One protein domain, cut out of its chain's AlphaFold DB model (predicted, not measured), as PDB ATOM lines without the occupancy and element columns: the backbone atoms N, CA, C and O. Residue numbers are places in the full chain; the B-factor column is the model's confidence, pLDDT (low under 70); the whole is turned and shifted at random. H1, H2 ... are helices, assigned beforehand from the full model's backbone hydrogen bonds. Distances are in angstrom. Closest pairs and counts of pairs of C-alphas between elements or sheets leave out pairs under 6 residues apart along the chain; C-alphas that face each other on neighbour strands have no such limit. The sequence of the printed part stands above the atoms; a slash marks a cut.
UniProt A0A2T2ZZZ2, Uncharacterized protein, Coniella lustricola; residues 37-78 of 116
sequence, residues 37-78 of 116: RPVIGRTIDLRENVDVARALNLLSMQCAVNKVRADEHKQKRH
ATOM      1  N   ARG A  37    -121.603-193.809 324.635       89.38
ATOM      2  CA  ARG A  37    -122.104-192.454 324.348       89.38
ATOM      3  C   ARG A  37    -123.118-192.482 323.202       89.38
ATOM      4  O   ARG A  37    -123.010-193.341 322.329       89.38
ATOM      5  N   PRO A  38    -123.995-191.466 323.076       86.56
ATOM      6  CA  PRO A  38    -124.895-191.310 321.921       86.56
ATOM      7  C   PRO A  38    -124.192-191.194 320.551       86.56
ATOM      8  O   PRO A  38    -124.842-191.058 319.516       86.56
ATOM      9  N   VAL A  39    -122.857-191.164 320.533       85.81
ATOM     10  CA  VAL A  39    -122.026-191.165 319.323       85.81
ATOM     11  C   VAL A  39    -121.962-192.559 318.689       85.81
ATOM     12  O   VAL A  39    -121.835-192.641 317.473       85.81
ATOM     13  N   ILE A  40    -122.148-193.640 319.461       82.44
ATOM     14  CA  ILE A  40    -122.090-195.022 318.944       82.44
ATOM     15  C   ILE A  40    -123.059-195.211 317.768       82.44
ATOM     16  O   ILE A  40    -122.665-195.684 316.712       82.44
ATOM     17  N   GLY A  41    -124.305-194.739 317.896       77.62
ATOM     18  CA  GLY A  41    -125.319-194.833 316.833       77.62
ATOM     19  C   GLY A  41    -125.104-193.897 315.632       77.62
ATOM     20  O   GLY A  41    -125.968-193.821 314.761       77.62
ATOM     21  N   ARG A  42    -123.994-193.149 315.605       86.69
ATOM     22  CA  ARG A  42    -123.563-192.237 314.531       86.69
ATOM     23  C   ARG A  42    -122.107-192.498 314.124       86.69
ATOM     24  O   ARG A  42    -121.445-191.600 313.621       86.69
ATOM     25  N   THR A  43    -121.603-193.698 314.393       90.44
ATOM     26  CA  THR A  43    -120.252-194.122 314.016       90.44
ATOM     27  C   THR A  43    -120.363-195.201 312.947       90.44
ATOM     28  O   THR A  43    -121.229-196.069 313.038       90.44
ATOM     29  N   ILE A  44    -119.520-195.110 311.922       91.19
ATOM     30  CA  ILE A  44    -119.383-196.114 310.868       91.19
ATOM     31  C   ILE A  44    -117.899-196.415 310.754       91.19
ATOM     32  O   ILE A  44    -117.103-195.504 310.525       91.19
ATOM     33  N   ASP A  45    -117.549-197.683 310.925       90.31
ATOM     34  CA  ASP A  45    -116.167-198.133 310.829       90.31
ATOM     35  C   ASP A  45    -115.763-198.280 309.360       90.31
ATOM     36  O   ASP A  45    -116.524-198.802 308.536       90.31
ATOM     37  N   LEU A  46    -114.550-197.835 309.033       92.75
ATOM     38  CA  LEU A  46    -113.951-198.080 307.727       92.75
ATOM     39  C   LEU A  46    -113.568-199.561 307.643       92.75
ATOM     40  O   LEU A  46    -112.826-200.070 308.480       92.75
ATOM     41  N   ARG A  47    -114.106-200.253 306.642       89.19
ATOM     42  CA  ARG A  47    -113.778-201.649 306.322       89.19
ATOM     43  C   ARG A  47    -113.133-201.693 304.943       89.19
ATOM     44  O   ARG A  47    -113.305-200.758 304.170       89.19
ATOM     45  N   GLU A  48    -112.475-202.797 304.605       87.38
ATOM     46  CA  GLU A  48    -111.757-202.978 303.327       87.38
ATOM     47  C   GLU A  48    -112.605-202.631 302.086       87.38
ATOM     48  O   GLU A  48    -112.096-202.102 301.106       87.38
ATOM     49  N   ASN A  49    -113.926-202.835 302.158       86.19
ATOM     50  CA  ASN A  49    -114.869-202.579 301.061       86.19
ATOM     51  C   ASN A  49    -115.553-201.195 301.103       86.19
ATOM     52  O   ASN A  49    -116.502-200.949 300.347       86.19
ATOM     53  N   VAL A  50    -115.152-200.303 302.013       88.75
ATOM     54  CA  VAL A  50    -115.773-198.987 302.208       88.75
ATOM     55  C   VAL A  50    -114.698-197.908 302.224       88.75
ATOM     56  O   VAL A  50    -114.011-197.702 303.221       88.75
ATOM     57  N   ASP A  51    -114.598-197.180 301.114       93.31
ATOM     58  CA  ASP A  51    -113.790-195.970 301.019       93.31
ATOM     59  C   ASP A  51    -114.358-194.847 301.901       93.31
ATOM     60  O   ASP A  51    -115.535-194.842 302.278       93.31
ATOM     61  N   VAL A  52    -113.526-193.853 302.214       94.38
ATOM     62  CA  VAL A  52    -113.906-192.741 303.099       94.38
ATOM     63  C   VAL A  52    -115.114-191.971 302.560       94.38
ATOM     64  O   VAL A  52    -116.015-191.630 303.327       94.38
ATOM     65  N   ALA A  53    -115.182-191.723 301.249       94.75
ATOM     66  CA  ALA A  53    -116.300-190.985 300.666       94.75
ATOM     67  C   ALA A  53    -117.612-191.770 300.809       94.75
ATOM     68  O   ALA A  53    -118.633-191.219 301.233       94.75
ATOM     69  N   ARG A  54    -117.587-193.082 300.551       94.19
ATOM     70  CA  ARG A  54    -118.726-193.971 300.816       94.19
ATOM     71  C   ARG A  54    -119.103-194.006 302.291       94.19
ATOM     72  O   ARG A  54    -120.291-193.918 302.593       94.19
ATOM     73  N   ALA A  55    -118.142-194.072 303.208       95.12
ATOM     74  CA  ALA A  55    -118.418-194.044 304.643       95.12
ATOM     75  C   ALA A  55    -119.138-192.755 305.074       95.12
ATOM     76  O   ALA A  55    -120.113-192.812 305.823       95.12
ATOM     77  N   LEU A  56    -118.725-191.596 304.553       95.25
ATOM     78  CA  LEU A  56    -119.381-190.310 304.822       95.25
ATOM     79  C   LEU A  56    -120.810-190.248 304.256       95.25
ATOM     80  O   LEU A  56    -121.715-189.702 304.900       95.25
ATOM     81  N   ASN A  57    -121.039-190.845 303.086       94.94
ATOM     82  CA  ASN A  57    -122.378-190.972 302.510       94.94
ATOM     83  C   ASN A  57    -123.273-191.877 303.362       94.94
ATOM     84  O   ASN A  57    -124.405-191.503 303.676       94.94
ATOM     85  N   LEU A  58    -122.758-193.027 303.803       94.44
ATOM     86  CA  LEU A  58    -123.471-193.927 304.709       94.44
ATOM     87  C   LEU A  58    -123.802-193.229 306.034       94.44
ATOM     88  O   LEU A  58    -124.929-193.330 306.519       94.44
ATOM     89  N   LEU A  59    -122.869-192.443 306.579       93.88
ATOM     90  CA  LEU A  59    -123.079-191.680 307.810       93.88
ATOM     91  C   LEU A  59    -124.200-190.652 307.638       93.88
ATOM     92  O   LEU A  59    -125.090-190.533 308.488       93.88
ATOM     93  N   SER A  60    -124.191-189.942 306.511       94.19
ATOM     94  CA  SER A  60    -125.235-188.984 306.144       94.19
ATOM     95  C   SER A  60    -126.602-189.663 305.992       94.19
ATOM     96  O   SER A  60    -127.600-189.161 306.522       94.19
ATOM     97  N   MET A  61    -126.658-190.836 305.351       94.25
ATOM     98  CA  MET A  61    -127.882-191.638 305.233       94.25
ATOM     99  C   MET A  61    -128.402-192.082 306.604       94.25
ATOM    100  O   MET A  61    -129.586-191.904 306.894       94.25
ATOM    101  N   GLN A  62    -127.534-192.591 307.479       93.25
ATOM    102  CA  GLN A  62    -127.905-193.026 308.828       93.25
ATOM    103  C   GLN A  62    -128.465-191.864 309.659       93.25
ATOM    104  O   GLN A  62    -129.492-192.003 310.328       93.25
ATOM    105  N   CYS A  63    -127.860-190.677 309.561       93.50
ATOM    106  CA  CYS A  63    -128.366-189.474 310.223       93.50
ATOM    107  C   CYS A  63    -129.728-189.021 309.666       93.50
ATOM    108  O   CYS A  63    -130.567-188.524 310.427       93.50
ATOM    109  N   ALA A  64    -129.973-189.208 308.364       93.44
ATOM    110  CA  ALA A  64    -131.247-188.895 307.719       93.44
ATOM    111  C   ALA A  64    -132.366-189.872 308.118       93.44
ATOM    112  O   ALA A  64    -133.467-189.427 308.454       93.44
ATOM    113  N   VAL A  65    -132.085-191.181 308.159       93.25
ATOM    114  CA  VAL A  65    -133.025-192.221 308.627       93.25
ATOM    115  C   VAL A  65    -133.445-191.957 310.073       93.25
ATOM    116  O   VAL A  65    -134.637-191.967 310.387       93.25
ATOM    117  N   ASN A  66    -132.478-191.608 310.925       92.81
ATOM    118  CA  ASN A  66    -132.706-191.249 312.325       92.81
ATOM    119  C   ASN A  66    -133.276-189.834 312.521       92.81
ATOM    120  O   ASN A  66    -133.573-189.448 313.647       92.81
ATOM    121  N   LYS A  67    -133.449-189.051 311.445       94.44
ATOM    122  CA  LYS A  67    -134.032-187.694 311.451       94.44
ATOM    123  C   LYS A  67    -133.308-186.688 312.356       94.44
ATOM    124  O   LYS A  67    -133.905-185.682 312.741       94.44
ATOM    125  N   VAL A  68    -132.012-186.890 312.612       93.62
ATOM    126  CA  VAL A  68    -131.206-186.072 313.542       93.62
ATOM    127  C   VAL A  68    -131.294-184.581 313.202       93.62
ATOM    128  O   VAL A  68    -131.591-183.764 314.068       93.62
ATOM    129  N   ARG A  69    -131.138-184.226 311.921       93.56
ATOM    130  CA  ARG A  69    -131.218-182.834 311.441       93.56
ATOM    131  C   ARG A  69    -132.597-182.202 311.656       93.56
ATOM    132  O   ARG A  69    -132.706-181.020 311.969       93.56
ATOM    133  N   ALA A  70    -133.667-182.976 311.465       94.88
ATOM    134  CA  ALA A  70    -135.026-182.476 311.646       94.88
ATOM    135  C   ALA A  70    -135.329-182.221 313.126       94.88
ATOM    136  O   ALA A  70    -136.052-181.280 313.448       94.88
ATOM    137  N   ASP A  71    -134.790-183.051 314.014       95.19
ATOM    138  CA  ASP A  71    -134.981-182.898 315.450       95.19
ATOM    139  C   ASP A  71    -134.107-181.781 316.019       95.19
ATOM    140  O   ASP A  71    -134.632-180.961 316.767       95.19
ATOM    141  N   GLU A  72    -132.856-181.644 315.564       96.00
ATOM    142  CA  GLU A  72    -132.007-180.480 315.856       96.00
ATOM    143  C   GLU A  72    -132.743-179.177 315.510       96.00
ATOM    144  O   GLU A  72    -132.877-178.295 316.353       96.00
ATOM    145  N   HIS A  73    -133.302-179.068 314.298       96.81
ATOM    146  CA  HIS A  73    -134.020-177.867 313.872       96.81
ATOM    147  C   HIS A  73    -135.254-177.566 314.739       96.81
ATOM    148  O   HIS A  73    -135.484-176.411 315.096       96.81
ATOM    149  N   LYS A  74    -136.030-178.590 315.121       95.69
ATOM    150  CA  LYS A  74    -137.191-178.424 316.015       95.69
ATOM    151  C   LYS A  74    -136.786-178.039 317.435       95.69
ATOM    152  O   LYS A  74    -137.554-177.364 318.103       95.69
ATOM    153  N   GLN A  75    -135.622-178.487 317.901       96.38
ATOM    154  CA  GLN A  75    -135.120-178.202 319.245       96.38
ATOM    155  C   GLN A  75    -134.552-176.783 319.382       96.38
ATOM    156  O   GLN A  75    -134.492-176.280 320.499       96.38
ATOM    157  N   LYS A  76    -134.211-176.099 318.274       97.56
ATOM    158  CA  LYS A  76    -133.721-174.703 318.302       97.56
ATOM    159  C   LYS A  76    -134.684-173.734 318.989       97.56
ATOM    160  O   LYS A  76    -134.253-172.684 319.453       97.56
ATOM    161  N   ARG A  77    -135.985-174.037 319.017       96.44
ATOM    162  CA  ARG A  77    -137.010-173.201 319.654       96.44
ATOM    163  C   ARG A  77    -138.000-174.059 320.425       96.44
ATOM    164  O   ARG A  77    -138.338-175.164 320.010       96.44
ATOM    165  N   HIS A  78    -138.526-173.519 321.519       97.12
ATOM    166  CA  HIS A  78    -139.609-174.168 322.244       97.12
ATOM    167  C   HIS A  78    -140.905-174.159 321.414       97.12
ATOM    168  O   HIS A  78    -141.459-173.105 321.102       97.12
TER     169      HIS A  78
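AT A GLANCE: This is residues 37 to 78 of the 116 residues of an uncharacterized protein of Coniella lustricola (UniProt A0A2T2ZZZ2). The longest helix, H1, is followed end to end by the short H2, with a wide corner between them; the unnamed residues 37 to 51 turn back near Glu 48 to lead into H1. Residues 69 to 78, mostly H2, stick out at the other end of the rod. The printed part has 42 residues with two named helices, H1 then H2, and no named strand; the class is all helix. It is loose, with a radius of gyration of the C-alphas of 12.7 A and spans of 44 by 20 by 13 A.

IN THESE COORDINATES: H1 is residues 52 to 65, 19.9 A long from first to last C-alpha, beginning at C-alpha 52 (-113.906, -192.741, 303.099). H2 is residues 68 to 75, 10.5 A long, ending at C-alpha 75 (-135.120, -178.202, 319.245).

HOW THE PARTS SIT: H1 and H2 are close but not clearly touching; their closest C-alphas, of Cys 63 and Arg 69, are 7.3 A apart. They run the same way at a steep tilt of 46 degrees. In both, every O i to N i+4 pair is within hydrogen-bond range.

THE WHOLE: The C-alphas farthest apart, of Glu 48 and His 78, are 44.3 A apart. The link from H1 to H2 is tight. The printed part has no cut, and no printed residue is under 70 in pLDDT.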